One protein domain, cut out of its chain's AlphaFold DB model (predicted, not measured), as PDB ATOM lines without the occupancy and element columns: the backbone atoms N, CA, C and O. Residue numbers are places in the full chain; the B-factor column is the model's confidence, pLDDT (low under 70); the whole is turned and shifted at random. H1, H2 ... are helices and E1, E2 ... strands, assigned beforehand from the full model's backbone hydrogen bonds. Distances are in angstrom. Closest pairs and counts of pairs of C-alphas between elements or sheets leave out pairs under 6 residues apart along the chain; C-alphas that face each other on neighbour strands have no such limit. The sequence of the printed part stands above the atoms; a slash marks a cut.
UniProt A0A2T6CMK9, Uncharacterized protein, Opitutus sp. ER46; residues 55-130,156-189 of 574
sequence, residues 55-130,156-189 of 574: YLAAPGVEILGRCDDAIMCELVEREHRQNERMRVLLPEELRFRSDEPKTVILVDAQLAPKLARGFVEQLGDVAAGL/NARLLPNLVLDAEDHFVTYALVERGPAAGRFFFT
ATOM      1  N   TYR A  55     156.730 175.652 130.549       95.88
ATOM      2  CA  TYR A  55     155.880 174.985 131.519       95.88
ATOM      3  C   TYR A  55     156.147 173.486 131.500       95.88
ATOM      4  O   TYR A  55     156.298 172.880 130.436       95.88
ATOM      5  N   LEU A  56     156.174 172.905 132.693       94.62
ATOM      6  CA  LEU A  56     156.197 171.469 132.909       94.62
ATOM      7  C   LEU A  56     155.243 171.134 134.053       94.62
ATOM      8  O   LEU A  56     155.285 171.766 135.108       94.62
ATOM      9  N   ALA A  57     154.445 170.089 133.862       93.44
ATOM     10  CA  ALA A  57     153.680 169.448 134.925       93.44
ATOM     11  C   ALA A  57     154.205 168.030 135.153       93.44
ATOM     12  O   ALA A  57     154.461 167.292 134.199       93.44
ATOM     13  N   ALA A  58     154.340 167.643 136.415       91.00
ATOM     14  CA  ALA A  58     154.605 166.271 136.826       91.00
ATOM     15  C   ALA A  58     153.749 165.934 138.061       91.00
ATOM     16  O   ALA A  58     153.177 166.836 138.676       91.00
ATOM     17  N   PRO A  59     153.630 164.653 138.454       86.94
ATOM     18  CA  PRO A  59     152.889 164.291 139.658       86.94
ATOM     19  C   PRO A  59     153.379 165.074 140.887       86.94
ATOM     20  O   PRO A  59     154.532 164.944 141.291       86.94
ATOM     21  N   GLY A  60     152.495 165.893 141.465       86.62
ATOM     22  CA  GLY A  60     152.759 166.687 142.669       86.62
ATOM     23  C   GLY A  60     153.506 168.011 142.463       86.62
ATOM     24  O   GLY A  60     153.697 168.727 143.444       86.62
ATOM     25  N   VAL A  61     153.903 168.374 141.235       89.88
ATOM     26  CA  VAL A  61     154.647 169.617 140.971       89.88
ATOM     27  C   VAL A  61     154.280 170.259 139.629       89.88
ATOM     28  O   VAL A  61     154.169 169.595 138.598       89.88
ATOM     29  N   GLU A  62     154.140 171.580 139.634       94.00
ATOM     30  CA  GLU A  62     154.037 172.421 138.441       94.00
ATOM     31  C   GLU A  62     155.209 173.398 138.400       94.00
ATOM     32  O   GLU A  62     155.473 174.105 139.375       94.00
ATOM     33  N   ILE A  63     155.897 173.472 137.262       93.25
ATOM     34  CA  ILE A  63     157.072 174.322 137.089       93.25
ATOM     35  C   ILE A  63     156.810 175.361 136.005       93.25
ATOM     36  O   ILE A  63     156.519 175.018 134.858       93.25
ATOM     37  N   LEU A  64     156.986 176.633 136.361       94.06
ATOM     38  CA  LEU A  64     157.101 177.743 135.423       94.06
ATOM     39  C   LEU A  64     158.574 178.153 135.326       94.06
ATOM     40  O   LEU A  64     159.141 178.717 136.261       94.06
ATOM     41  N   GLY A  65     159.201 177.848 134.198       90.31
ATOM     42  CA  GLY A  65     160.626 178.047 133.985       90.31
ATOM     43  C   GLY A  65     160.936 179.161 132.996       90.31
ATOM     44  O   GLY A  65     160.301 179.298 131.954       90.31
ATOM     45  N   ARG A  66     161.982 179.924 133.290       86.38
ATOM     46  CA  ARG A  66     162.711 180.749 132.328       86.38
ATOM     47  C   ARG A  66     164.189 180.372 132.385       86.38
ATOM     48  O   ARG A  66     165.037 181.153 132.814       86.38
ATOM     49  N   CYS A  67     164.447 179.118 132.034       83.25
ATOM     50  CA  CYS A  67     165.746 178.452 132.022       83.25
ATOM     51  C   CYS A  67     165.730 177.318 130.976       83.25
ATOM     52  O   CYS A  67     164.721 177.119 130.297       83.25
ATOM     53  N   ASP A  68     166.848 176.606 130.808       84.00
ATOM     54  CA  ASP A  68     166.927 175.462 129.892       84.00
ATOM     55  C   ASP A  68     166.011 174.307 130.339       84.00
ATOM     56  O   ASP A  68     166.015 173.920 131.507       84.00
ATOM     57  N   ASP A  69     165.287 173.700 129.392       89.06
ATOM     58  CA  ASP A  69     164.356 172.585 129.641       89.06
ATOM     59  C   ASP A  69     165.014 171.417 130.399       89.06
ATOM     60  O   ASP A  69     164.388 170.782 131.247       89.06
ATOM     61  N   ALA A  70     166.305 171.167 130.146       85.00
ATOM     62  CA  ALA A  70     167.081 170.138 130.835       85.00
ATOM     63  C   ALA A  70     167.126 170.353 132.358       85.00
ATOM     64  O   ALA A  70     167.032 169.384 133.105       85.00
ATOM     65  N   ILE A  71     167.201 171.607 132.818       83.25
ATOM     66  CA  ILE A  71     167.196 171.960 134.246       83.25
ATOM     67  C   ILE A  71     165.833 171.629 134.864       83.25
ATOM     68  O   ILE A  71     165.766 171.111 135.978       83.25
ATOM     69  N   MET A  72     164.742 171.913 134.145       86.88
ATOM     70  CA  MET A  72     163.382 171.616 134.610       86.88
ATOM     71  C   MET A  72     163.169 170.104 134.745       86.88
ATOM     72  O   MET A  72     162.711 169.643 135.789       86.88
ATOM     73  N   CYS A  73     163.550 169.329 133.724       87.69
ATOM     74  CA  CYS A  73     163.476 167.868 133.759       87.69
ATOM     75  C   CYS A  73     164.340 167.279 134.879       87.69
ATOM     76  O   CYS A  73     163.879 166.431 135.639       87.69
ATOM     77  N   GLU A  74     165.575 167.760 135.022       83.06
ATOM     78  CA  GLU A  74     166.489 167.308 136.065       83.06
ATOM     79  C   GLU A  74     165.944 167.593 137.473       83.06
ATOM     80  O   GLU A  74     166.048 166.737 138.352       83.06
ATOM     81  N   LEU A  75     165.320 168.756 137.700       83.00
ATOM     82  CA  LEU A  75     164.687 169.064 138.983       83.00
ATOM     83  C   LEU A  75     163.571 168.067 139.316       83.00
ATOM     84  O   LEU A  75     163.535 167.556 140.434       83.00
ATOM     85  N   VAL A  76     162.703 167.753 138.351       85.75
ATOM     86  CA  VAL A  76     161.600 166.792 138.525       85.75
ATOM     87  C   VAL A  76     162.134 165.396 138.815       85.75
ATOM     88  O   VAL A  76     161.667 164.730 139.739       85.75
ATOM     89  N   GLU A  77     163.136 164.951 138.054       84.12
ATOM     90  CA  GLU A  77     163.777 163.656 138.277       84.12
ATOM     91  C   GLU A  77     164.368 163.553 139.682       84.12
ATOM     92  O   GLU A  77     164.216 162.529 140.352       84.12
ATOM     93  N   ARG A  78     165.023 164.616 140.147       79.62
ATOM     94  CA  ARG A  78     165.638 164.661 141.474       79.62
ATOM     95  C   ARG A  78     164.605 164.717 142.588       79.62
ATOM     96  O   ARG A  78     164.734 163.953 143.540       79.62
ATOM     97  N   GLU A  79     163.586 165.564 142.470       81.38
ATOM     98  CA  GLU A  79     162.493 165.645 143.443       81.38
ATOM     99  C   GLU A  79     161.766 164.298 143.553       81.38
ATOM    100  O   GLU A  79     161.537 163.808 144.658       81.38
ATOM    101  N   HIS A  80     161.505 163.628 142.424       84.38
ATOM    102  CA  HIS A  80     160.922 162.287 142.414       84.38
ATOM    103  C   HIS A  80     161.813 161.263 143.132       84.38
ATOM    104  O   HIS A  80     161.350 160.572 144.041       84.38
ATOM    105  N   ARG A  81     163.108 161.191 142.784       81.12
ATOM    106  CA  ARG A  81     164.053 160.262 143.436       81.12
ATOM    107  C   ARG A  81     164.166 160.520 144.935       81.12
ATOM    108  O   ARG A  81     164.213 159.573 145.715       81.12
ATOM    109  N   GLN A  82     164.195 161.780 145.355       80.62
ATOM    110  CA  GLN A  82     164.239 162.123 146.772       80.62
ATOM    111  C   GLN A  82     162.948 161.782 147.507       80.62
ATOM    112  O   GLN A  82     163.021 161.292 148.630       80.62
ATOM    113  N   ASN A  83     161.781 161.991 146.896       83.50
ATOM    114  CA  ASN A  83     160.502 161.594 147.482       83.50
ATOM    115  C   ASN A  83     160.404 160.073 147.660       83.50
ATOM    116  O   ASN A  83     159.894 159.614 148.688       83.50
ATOM    117  N   GLU A  84     160.950 159.299 146.715       83.75
ATOM    118  CA  GLU A  84     161.071 157.843 146.834       83.75
ATOM    119  C   GLU A  84     162.044 157.433 147.951       83.75
ATOM    120  O   GLU A  84     161.713 156.565 148.758       83.75
ATOM    121  N   ARG A  85     163.203 158.093 148.084       82.00
ATOM    122  CA  ARG A  85     164.137 157.850 149.206       82.00
ATOM    123  C   ARG A  85     163.524 158.219 150.550       82.00
ATOM    124  O   ARG A  85     163.621 157.459 151.510       82.00
ATOM    125  N   MET A  86     162.848 159.365 150.614       84.44
ATOM    126  CA  MET A  86     162.128 159.806 151.802       84.44
ATOM    127  C   MET A  86     161.073 158.774 152.204       84.44
ATOM    128  O   MET A  86     160.930 158.528 153.392       84.44
ATOM    129  N   ARG A  87     160.403 158.108 151.253       84.31
ATOM    130  CA  ARG A  87     159.400 157.066 151.536       84.31
ATOM    131  C   ARG A  87     159.968 155.864 152.301       84.31
ATOM    132  O   ARG A  87     159.233 155.220 153.043       84.31
ATOM    133  N   VAL A  88     161.261 155.573 152.149       81.25
ATOM    134  CA  VAL A  88     161.940 154.485 152.880       81.25
ATOM    135  C   VAL A  88     162.151 154.839 154.351       81.25
ATOM    136  O   VAL A  88     162.077 153.972 155.221       81.25
ATOM    137  N   LEU A  89     162.401 156.119 154.618       83.94
ATOM    138  CA  LEU A  89     162.639 156.660 155.951       83.94
ATOM    139  C   LEU A  89     161.348 157.030 156.678       83.94
ATOM    140  O   LEU A  89     161.212 156.749 157.862       83.94
ATOM    141  N   LEU A  90     160.416 157.659 155.970       89.31
ATOM    142  CA  LEU A  90     159.181 158.213 156.492       89.31
ATOM    143  C   LEU A  90     158.044 157.885 155.507       89.31
ATOM    144  O   LEU A  90     158.036 158.403 154.384       89.31
ATOM    145  N   PRO A  91     157.089 157.024 155.891       90.62
ATOM    146  CA  PRO A  91     156.034 156.573 154.991       90.62
ATOM    147  C   PRO A  91     155.081 157.718 154.609       90.62
ATOM    148  O   PRO A  91     155.027 158.759 155.264       90.62
ATOM    149  N   GLU A  92     154.338 157.561 153.510       88.25
ATOM    150  CA  GLU A  92     153.486 158.621 152.947       88.25
ATOM    151  C   GLU A  92     152.399 159.111 153.902       88.25
ATOM    152  O   GLU A  92     152.106 160.303 153.938       88.25
ATOM    153  N   GLU A  93     151.871 158.233 154.745       89.25
ATOM    154  CA  GLU A  93     150.803 158.541 155.697       89.25
ATOM    155  C   GLU A  93     151.279 159.431 156.854       89.25
ATOM    156  O   GLU A  93     150.459 160.024 157.564       89.25
ATOM    157  N   LEU A  94     152.597 159.519 157.062       92.12
ATOM    158  CA  LEU A  94     153.246 160.383 158.051       92.12
ATOM    159  C   LEU A  94     153.846 161.644 157.421       92.12
ATOM    160  O   LEU A  94     154.489 162.428 158.111       92.12
ATOM    161  N   ARG A  95     153.630 161.860 156.124       90.31
ATOM    162  CA  ARG A  95     154.079 163.054 155.415       90.31
ATOM    163  C   ARG A  95     152.902 163.968 155.133       90.31
ATOM    164  O   ARG A  95     151.750 163.548 155.052       90.31
ATOM    165  N   PHE A  96     153.210 165.242 154.973       88.31
ATOM    166  CA  PHE A  96     152.315 166.211 154.391       88.31
ATOM    167  C   PHE A  96     151.959 165.746 152.982       88.31
ATOM    168  O   PHE A  96     152.838 165.435 152.175       88.31
ATOM    169  N   ARG A  97     150.661 165.714 152.701       87.38
ATOM    170  CA  ARG A  97     150.113 165.446 151.379       87.38
ATOM    171  C   ARG A  97     149.296 166.663 150.985       87.38
ATOM    172  O   ARG A  97     148.542 167.181 151.806       87.38
ATOM    173  N   SER A  98     149.463 167.100 149.746       88.12
ATOM    174  CA  SER A  98     148.562 168.060 149.126       88.12
ATOM    175  C   SER A  98     148.078 167.499 147.806       88.12
ATOM    176  O   SER A  98     148.866 166.930 147.048       88.12
ATOM    177  N   ASP A  99     146.787 167.665 147.550       90.69
ATOM    178  CA  ASP A  99     146.213 167.437 146.228       90.69
ATOM    179  C   ASP A  99     146.482 168.614 145.284       90.69
ATOM    180  O   ASP A  99     146.314 168.475 144.071       90.69
ATOM    181  N   GLU A 100     146.902 169.762 145.825       90.50
ATOM    182  CA  GLU A 100     147.395 170.883 145.036       90.50
ATOM    183  C   GLU A 100     148.886 170.672 144.728       90.50
ATOM    184  O   GLU A 100     149.694 170.465 145.642       90.50
ATOM    185  N   PRO A 101     149.285 170.709 143.445       91.12
ATOM    186  CA  PRO A 101     150.672 170.500 143.074       91.12
ATOM    187  C   PRO A 101     151.527 171.666 143.563       91.12
ATOM    188  O   PRO A 101     151.191 172.830 143.365       91.12
ATOM    189  N   LYS A 102     152.694 171.370 144.132       89.38
ATOM    190  CA  LYS A 102     153.666 172.402 144.500       89.38
ATOM    191  C   LYS A 102     154.027 173.233 143.269       89.38
ATOM    192  O   LYS A 102     154.408 172.689 142.239       89.38
ATOM    193  N   THR A 103     153.961 174.554 143.379       91.62
ATOM    194  CA  THR A 103     154.417 175.448 142.312       91.62
ATOM    195  C   THR A 103     155.901 175.756 142.471       91.62
ATOM    196  O   THR A 103     156.358 176.122 143.556       91.62
ATOM    197  N   VAL A 104     156.657 175.675 141.379       89.75
ATOM    198  CA  VAL A 104     158.059 176.089 141.322       89.75
ATOM    199  C   VAL A 104     158.255 177.090 140.189       89.75
ATOM    200  O   VAL A 104     157.990 176.794 139.029       89.75
ATOM    201  N   ILE A 105     158.747 178.282 140.513       87.25
ATOM    202  CA  ILE A 105     159.172 179.283 139.538       87.25
ATOM    203  C   ILE A 105     160.696 179.235 139.456       87.25
ATOM    204  O   ILE A 105     161.383 179.553 140.428       87.25
ATOM    205  N   LEU A 106     161.221 178.830 138.300       86.00
ATOM    206  CA  LEU A 106     162.658 178.743 138.042       86.00
ATOM    207  C   LEU A 106     163.084 179.850 137.094       86.00
ATOM    208  O   LEU A 106     162.544 179.971 135.997       86.00
ATOM    209  N   VAL A 107     164.089 180.629 137.475       81.19
ATOM    210  CA  VAL A 107     164.652 181.671 136.610       81.19
ATOM    211  C   VAL A 107     166.163 181.494 136.539       81.19
ATOM    212  O   VAL A 107     166.821 181.346 137.567       81.19
ATOM    213  N   ASP A 108     166.727 181.504 135.330       74.88
ATOM    214  CA  ASP A 108     168.184 181.533 135.158       74.88
ATOM    215  C   ASP A 108     168.739 182.807 135.823       74.88
ATOM    216  O   ASP A 108     168.290 183.922 135.531       74.88
ATOM    217  N   ALA A 109     169.706 182.656 136.730       69.31
ATOM    218  CA  ALA A 109     170.289 183.764 137.483       69.31
ATOM    219  C   ALA A 109     170.878 184.856 136.567       69.31
ATOM    220  O   ALA A 109     170.884 186.037 136.926       69.31
ATOM    221  N   GLN A 110     171.319 184.498 135.356       66.44
ATOM    222  CA  GLN A 110     171.819 185.451 134.361       66.44
ATOM    223  C   GLN A 110     170.699 186.290 133.730       66.44
ATOM    224  O   GLN A 110     170.923 187.448 133.362       66.44
ATOM    225  N   LEU A 111     169.494 185.719 133.627       63.00
ATOM    226  CA  LEU A 111     168.286 186.380 133.127       63.00
ATOM    227  C   LEU A 111     167.544 187.150 134.223       63.00
ATOM    228  O   LEU A 111     166.676 187.972 133.917       63.00
ATOM    229  N   ALA A 112     167.892 186.916 135.489       60.09
ATOM    230  CA  ALA A 112     167.322 187.646 136.603       60.09
ATOM    231  C   ALA A 112     167.656 189.156 136.492       60.09
ATOM    232  O   ALA A 112     168.794 189.537 136.160       60.09
ATOM    233  N   PRO A 113     166.682 190.049 136.771       56.19
ATOM    234  CA  PRO A 113     166.923 191.491 136.807       56.19
ATOM    235  C   PRO A 113     168.129 191.826 137.696       56.19
ATOM    236  O   PRO A 113     168.366 191.150 138.693       56.19
ATOM    237  N   LYS A 114     168.892 192.887 137.388       48.25
ATOM    238  CA  LYS A 114     170.073 193.286 138.194       48.25
ATOM    239  C   LYS A 114     169.761 193.440 139.697       48.25
ATOM    240  O   LYS A 114     170.603 193.104 140.518       48.25
ATOM    241  N   LEU A 115     168.539 193.860 140.038       41.94
ATOM    242  CA  LEU A 115     168.014 193.915 141.412       41.94
ATOM    243  C   LEU A 115     167.973 192.544 142.111       41.94
ATOM    244  O   LEU A 115     168.277 192.460 143.293       41.94
ATOM    245  N   ALA A 116     167.652 191.472 141.386       44.09
ATOM    246  CA  ALA A 116     167.668 190.107 141.908       44.09
ATOM    247  C   ALA A 116     169.094 189.525 142.001       44.09
ATOM    248  O   ALA A 116     169.332 188.651 142.824       44.09
ATOM    249  N   ARG A 117     170.057 190.027 141.210       46.41
ATOM    250  CA  ARG A 117     171.474 189.614 141.284       46.41
ATOM    251  C   ARG A 117     172.235 190.249 142.449       46.41
ATOM    252  O   ARG A 117     172.881 189.519 143.188       46.41
ATOM    253  N   GLY A 118     172.080 191.558 142.679       41.75
ATOM    254  CA  GLY A 118     172.665 192.218 143.862       41.75
ATOM    255  C   GLY A 118     172.147 191.643 145.190       41.75
ATOM    256  O   GLY A 118     172.818 191.699 146.213       41.75
ATOM    257  N   PHE A 119     170.969 191.019 145.154       48.88
ATOM    258  CA  PHE A 119     170.388 190.263 146.257       48.88
ATOM    259  C   PHE A 119     171.056 188.894 146.492       48.88
ATOM    260  O   PHE A 119     171.276 188.523 147.641       48.88
ATOM    261  N   VAL A 120     171.408 188.155 145.431       44.69
ATOM    262  CA  VAL A 120     172.164 186.889 145.539       44.69
ATOM    263  C   VAL A 120     173.557 187.137 146.117       44.69
ATOM    264  O   VAL A 120     174.002 186.370 146.965       44.69
ATOM    265  N   GLU A 121     174.203 188.239 145.728       43.03
ATOM    266  CA  GLU A 121     175.489 188.670 146.293       43.03
ATOM    267  C   GLU A 121     175.365 188.969 147.803       43.03
ATOM    268  O   GLU A 121     176.111 188.404 148.599       43.03
ATOM    269  N   GLN A 122     174.341 189.724 148.230       40.59
ATOM    270  CA  GLN A 122     174.082 189.987 149.657       40.59
ATOM    271  C   GLN A 122     173.716 188.732 150.475       40.59
ATOM    272  O   GLN A 122     174.074 188.635 151.649       40.59
ATOM    273  N   LEU A 123     173.007 187.761 149.892       38.88
ATOM    274  CA  LEU A 123     172.708 186.473 150.538       38.88
ATOM    275  C   LEU A 123     173.946 185.578 150.660       38.88
ATOM    276  O   LEU A 123     174.080 184.865 151.656       38.88
ATOM    277  N   GLY A 124     174.847 185.627 149.674       39.81
ATOM    278  CA  GLY A 124     176.143 184.949 149.713       39.81
ATOM    279  C   GLY A 124     177.013 185.435 150.873       39.81
ATOM    280  O   GLY A 124     177.561 184.614 151.609       39.81
ATOM    281  N   ASP A 125     177.044 186.747 151.109       36.34
ATOM    282  CA  ASP A 125     177.787 187.358 152.221       36.34
ATOM    283  C   ASP A 125     177.219 186.962 153.599       36.34
ATOM    284  O   ASP A 125     177.961 186.743 154.558       36.34
ATOM    285  N   VAL A 126     175.899 186.784 153.712       33.06
ATOM    286  CA  VAL A 126     175.247 186.337 154.959       33.06
ATOM    287  C   VAL A 126     175.494 184.848 155.196       33.06
ATOM    288  O   VAL A 126     175.779 184.441 156.324       33.06
ATOM    289  N   ALA A 127     175.422 184.021 154.152       31.78
ATOM    290  CA  ALA A 127     175.780 182.609 154.248       31.78
ATOM    291  C   ALA A 127     177.256 182.427 154.663       31.78
ATOM    292  O   ALA A 127     177.555 181.533 155.458       31.78
ATOM    293  N   ALA A 128     178.153 183.312 154.212       34.03
ATOM    294  CA  ALA A 128     179.544 183.371 154.661       34.03
ATOM    295  C   ALA A 128     179.676 183.816 156.136       34.03
ATOM    296  O   ALA A 128     180.405 183.187 156.902       34.03
ATOM    297  N   GLY A 129     178.903 184.810 156.591       28.78
ATOM    298  CA  GLY A 129     178.880 185.230 158.003       28.78
ATOM    299  C   GLY A 129     178.290 184.186 158.975       28.78
ATOM    300  O   GLY A 129     178.688 184.096 160.142       28.78
ATOM    301  N   LEU A 130     177.368 183.337 158.504       30.16
ATOM    302  CA  LEU A 130     176.839 182.192 159.264       30.16
ATOM    303  C   LEU A 130     177.858 181.046 159.396       30.16
ATOM    304  O   LEU A 130     177.792 180.280 160.358       30.16
ATOM    305  N   ASN A 156     176.147 169.070 152.705       29.56
ATOM    306  CA  ASN A 156     175.765 168.188 151.584       29.56
ATOM    307  C   ASN A 156     174.526 168.648 150.759       29.56
ATOM    308  O   ASN A 156     173.976 167.867 149.993       29.56
ATOM    309  N   ALA A 157     174.079 169.901 150.861       31.09
ATOM    310  CA  ALA A 157     173.114 170.540 149.978       31.09
ATOM    311  C   ALA A 157     173.601 171.956 149.634       31.09
ATOM    312  O   ALA A 157     173.707 172.818 150.507       31.09
ATOM    313  N   ARG A 158     173.848 172.227 148.347       32.94
ATOM    314  CA  ARG A 158     173.984 173.608 147.869       32.94
ATOM    315  C   ARG A 158     172.624 174.284 147.991       32.94
ATOM    316  O   ARG A 158     171.686 173.918 147.282       32.94
ATOM    317  N   LEU A 159     172.524 175.246 148.906       33.56
ATOM    318  CA  LEU A 159     171.405 176.175 148.990       33.56
ATOM    319  C   LEU A 159     171.347 176.967 147.681       33.56
ATOM    320  O   LEU A 159     172.014 177.983 147.520       33.56
ATOM    321  N   LEU A 160     170.520 176.507 146.745       39.25
ATOM    322  CA  LEU A 160     169.815 177.444 145.880       39.25
ATOM    323  C   LEU A 160     169.105 178.421 146.838       39.25
ATOM    324  O   LEU A 160     168.469 177.935 147.783       39.25
ATOM    325  N   PRO A 161     169.231 179.752 146.686       47.16
ATOM    326  CA  PRO A 161     168.428 180.695 147.455       47.16
ATOM    327  C   PRO A 161     166.964 180.504 147.041       47.16
ATOM    328  O   PRO A 161     166.450 181.156 146.137       47.16
ATOM    329  N   ASN A 162     166.322 179.519 147.662       57.75
ATOM    330  CA  ASN A 162     164.950 179.127 147.422       57.75
ATOM    331  C   ASN A 162     164.097 179.923 148.392       57.75
ATOM    332  O   ASN A 162     164.132 179.674 149.600       57.75
ATOM    333  N   LEU A 163     163.330 180.872 147.872       66.38
ATOM    334  CA  LEU A 163     162.305 181.516 148.672       66.38
ATOM    335  C   LEU A 163     161.045 180.658 148.579       66.38
ATOM    336  O   LEU A 163     160.488 180.469 147.497       66.38
ATOM    337  N   VAL A 164     160.628 180.107 149.716       71.31
ATOM    338  CA  VAL A 164     159.407 179.310 149.833       71.31
ATOM    339  C   VAL A 164     158.352 180.173 150.503       71.31
ATOM    340  O   VAL A 164     158.567 180.679 151.603       71.31
ATOM    341  N   LEU A 165     157.228 180.341 149.819       77.31
ATOM    342  CA  LEU A 165     156.013 180.939 150.348       77.31
ATOM    343  C   LEU A 165     154.918 179.884 150.352       77.31
ATOM    344  O   LEU A 165     154.923 178.953 149.542       77.31
ATOM    345  N   ASP A 166     153.964 180.040 151.253       78.69
ATOM    346  CA  ASP A 166     152.949 179.027 151.453       78.69
ATOM    347  C   ASP A 166     151.586 179.598 151.841       78.69
ATOM    348  O   ASP A 166     151.459 180.712 152.350       78.69
ATOM    349  N   ALA A 167     150.571 178.786 151.571       83.94
ATOM    350  CA  ALA A 167     149.206 178.929 152.045       83.94
ATOM    351  C   ALA A 167     148.831 177.712 152.908       83.94
ATOM    352  O   ALA A 167     149.621 176.782 153.070       83.94
ATOM    353  N   GLU A 168     147.592 177.682 153.413       83.75
ATOM    354  CA  GLU A 168     147.072 176.529 154.169       83.75
ATOM    355  C   GLU A 168     147.105 175.218 153.349       83.75
ATOM    356  O   GLU A 168     147.301 174.153 153.926       83.75
ATOM    357  N   ASP A 169     146.946 175.290 152.020       87.06
ATOM    358  CA  ASP A 169     146.844 174.130 151.119       87.06
ATOM    359  C   ASP A 169     147.941 174.037 150.042       87.06
ATOM    360  O   ASP A 169     147.991 173.053 149.307       87.06
ATOM    361  N   HIS A 170     148.821 175.037 149.928       84.88
ATOM    362  CA  HIS A 170     149.669 175.211 148.742       84.88
ATOM    363  C   HIS A 170     151.071 175.718 149.065       84.88
ATOM    364  O   HIS A 170     151.264 176.475 150.016       84.88
ATOM    365  N   PHE A 171     152.036 175.369 148.212       83.50
ATOM    366  CA  PHE A 171     153.413 175.853 148.287       83.50
ATOM    367  C   PHE A 171     153.860 176.461 146.973       83.50
ATOM    368  O   PHE A 171     153.655 175.882 145.904       83.50
ATOM    369  N   VAL A 172     154.578 177.574 147.075       83.69
ATOM    370  CA  VAL A 172     155.237 178.207 145.941       83.69
ATOM    371  C   VAL A 172     156.707 178.412 146.269       83.69
ATOM    372  O   VAL A 172     157.063 179.064 147.245       83.69
ATOM    373  N   THR A 173     157.579 177.834 145.450       83.00
ATOM    374  CA  THR A 173     159.028 178.018 145.539       83.00
ATOM    375  C   THR A 173     159.493 178.890 144.387       83.00
ATOM    376  O   THR A 173     159.242 178.559 143.235       83.00
ATOM    377  N   TYR A 174     160.214 179.966 144.679       77.31
ATOM    378  CA  TYR A 174     160.970 180.713 143.682       77.31
ATOM    379  C   TYR A 174     162.451 180.374 143.827       77.31
ATOM    380  O   TYR A 174     163.002 180.489 144.924       77.31
ATOM    381  N   ALA A 175     163.094 179.971 142.731       75.38
ATOM    382  CA  ALA A 175     164.510 179.627 142.722       75.38
ATOM    383  C   ALA A 175     165.252 180.281 141.554       75.38
ATOM    384  O   ALA A 175     164.791 180.287 140.407       75.38
ATOM    385  N   LEU A 176     166.445 180.788 141.862       70.81
ATOM    386  CA  LEU A 176     167.423 181.219 140.872       70.81
ATOM    387  C   LEU A 176     168.387 180.070 140.594       70.81
ATOM    388  O   LEU A 176     168.945 179.496 141.528       70.81
ATOM    389  N   VAL A 177     168.580 179.739 139.319       70.50
ATOM    390  CA  VAL A 177     169.464 178.640 138.917       70.50
ATOM    391  C   VAL A 177     170.723 179.197 138.263       70.50
ATOM    392  O   VAL A 177     170.643 179.940 137.285       70.50
ATOM    393  N   GLU A 178     171.885 178.820 138.795       64.38
ATOM    394  CA  GLU A 178     173.194 179.105 138.202       64.38
ATOM    395  C   GLU A 178     173.702 177.908 137.391       64.38
ATOM    396  O   GLU A 178     173.555 176.749 137.788       64.38
ATOM    397  N   ARG A 179     174.338 178.182 136.249       57.94
ATOM    398  CA  ARG A 179     174.951 177.154 135.397       57.94
ATOM    399  C   ARG A 179     176.300 176.737 135.992       57.94
ATOM    400  O   ARG A 179     177.216 177.551 136.041       57.94
ATOM    401  N   GLY A 180     176.459 175.475 136.400       53.22
ATOM    402  CA  GLY A 180     177.760 174.974 136.855       53.22
ATOM    403  C   GLY A 180     177.836 173.459 137.108       53.22
ATOM    404  O   GLY A 180     176.824 172.831 137.417       53.22
ATOM    405  N   PRO A 181     179.046 172.862 137.029       41.56
ATOM    406  CA  PRO A 181     179.276 171.412 137.133       41.56
ATOM    407  C   PRO A 181     178.980 170.828 138.519       41.56
ATOM    408  O   PRO A 181     178.846 169.619 138.674       41.56
ATOM    409  N   ALA A 182     178.843 171.676 139.533       42.44
ATOM    410  CA  ALA A 182     178.525 171.252 140.886       42.44
ATOM    411  C   ALA A 182     177.037 171.430 141.237       42.44
ATOM    412  O   ALA A 182     176.656 171.488 142.402       42.44
ATOM    413  N   ALA A 183     176.176 171.367 140.220       45.81
ATOM    414  CA  ALA A 183     174.758 171.045 140.363       45.81
ATOM    415  C   ALA A 183     174.508 169.645 140.981       45.81
ATOM    416  O   ALA A 183     173.363 169.232 141.075       45.81
ATOM    417  N   GLY A 184     175.534 168.888 141.384       45.12
ATOM    418  CA  GLY A 184     175.504 167.426 141.517       45.12
ATOM    419  C   GLY A 184     174.998 166.793 142.820       45.12
ATOM    420  O   GLY A 184     175.042 165.572 142.904       45.12
ATOM    421  N   ARG A 185     174.520 167.528 143.834       51.81
ATOM    422  CA  ARG A 185     173.930 166.911 145.046       51.81
ATOM    423  C   ARG A 185     172.743 167.722 145.557       51.81
ATOM    424  O   ARG A 185     172.895 168.656 146.338       51.81
ATOM    425  N   PHE A 186     171.555 167.383 145.067       54.97
ATOM    426  CA  PHE A 186     170.298 167.852 145.641       54.97
ATOM    427  C   PHE A 186     169.979 166.918 146.815       54.97
ATOM    428  O   PHE A 186     169.840 165.711 146.611       54.97
ATOM    429  N   PHE A 187     169.854 167.460 148.026       61.81
ATOM    430  CA  PHE A 187     169.295 166.784 149.204       61.81
ATOM    431  C   PHE A 187     168.206 167.678 149.795       61.81
ATOM    432  O   PHE A 187     168.339 168.904 149.777       61.81
ATOM    433  N   PHE A 188     167.125 167.085 150.305       68.81
ATOM    434  CA  PHE A 188     166.143 167.850 151.062       68.81
ATOM    435  C   PHE A 188     166.812 168.464 152.289       68.81
ATOM    436  O   PHE A 188     167.498 167.782 153.050       68.81
ATOM    437  N   THR A 189     166.608 169.763 152.480       72.88
ATOM    438  CA  THR A 189     167.114 170.470 153.655       72.88
ATOM    439  C   THR A 189     166.387 169.990 154.913       72.88
ATOM    440  O   THR A 189     165.264 169.485 154.846       72.88
TER     441      THR A 189
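Overview. This is residues 55 to 130 and 156 to 189 of the 574 residues of an uncharacterized protein of Opitutus sp. ER46 (UniProt A0A2T6CMK9). One twisted sheet of five strands has the long helix H1 over one face, with no named helix on the opposite face. A second helix, H2, lies off the sheet past the end of E3, and the last stretch, residues 178 to 189, folds back from E5 on the side of the sheet where H1 lies. The printed part has 110 residues, with two named helices and five named strands in the order E1, E2, H1, E3, H2, E4, E5, and its class is mixed, helices and strands. The sheet is mixed, in the order E1, E2, E3, E5, E4, with E2, E3 and E5 parallel and an antiparallel edge strand at either side. The whole is compact, with a radius of gyration of the C-alphas of 14.9 A and spans of 42 by 32 by 31 A.

Along the chain. E1, residues 55 to 58, begins at C-alpha 55, (155.880, 174.985, 131.519), and is 10.3 A long. E2, residues 61 to 66, follows, and then H1, residues 69 to 89, 30.8 A from first to last C-alpha. E3, residues 102 to 108, is 19.5 A long. H2, residues 114 to 130, is 24.8 A long and begins at C-alpha 114, (170.073, 193.286, 138.194). After the cut come E4, residues 162 to 166, 12.7 A long, and E5, residues 171 to 177, 18.8 A long, ending at C-alpha 177, (169.464, 178.640, 138.917).

Arrangement. E1 and E2 form an antiparallel hairpin, with N 56 and O 63 3.0 A apart, within hydrogen-bond range. E2 and E3 are parallel at 18 degrees, with N 64 and O 104 at 2.9 A. E3 and E5 are parallel at 18 degrees, with N 105 and O 173 at 2.8 A. E4 and E5 form the other hairpin, with N 165 and O 172 at 2.9 A. H1 is on the sheet at a height of 8.7 A, over E2 and E3; it runs along the strands, but only just, at 29 degrees to E2 on the local plane. The closest C-alphas of H1 and E2 are those of Met 72 and Gly 65, 7.0 A apart. E2, H1 and E3 make a strand-helix-strand unit, two parallel neighbour strands with a helix between, and its crossover is left-handed. H2 is not on the sheet and is apart from H1. Of the O i to N i+4 pairs, 15 of 17 in H1 and 12 of 13 in H2 are within hydrogen-bond range.

Size, cuts and confidence. The two C-alphas farthest apart are those of Glu 93 and Lys 114, 43.4 A. Residues 131 to 155 are not printed, and C-alphas 130 and 156 are 16.0 A apart across the cut. The link from H1 to E3, 12 residues, is long. The mean pLDDT of the printed part is 70.9; it is under 70 in residues 109 to 130, 156 to 163 and 178 to 188.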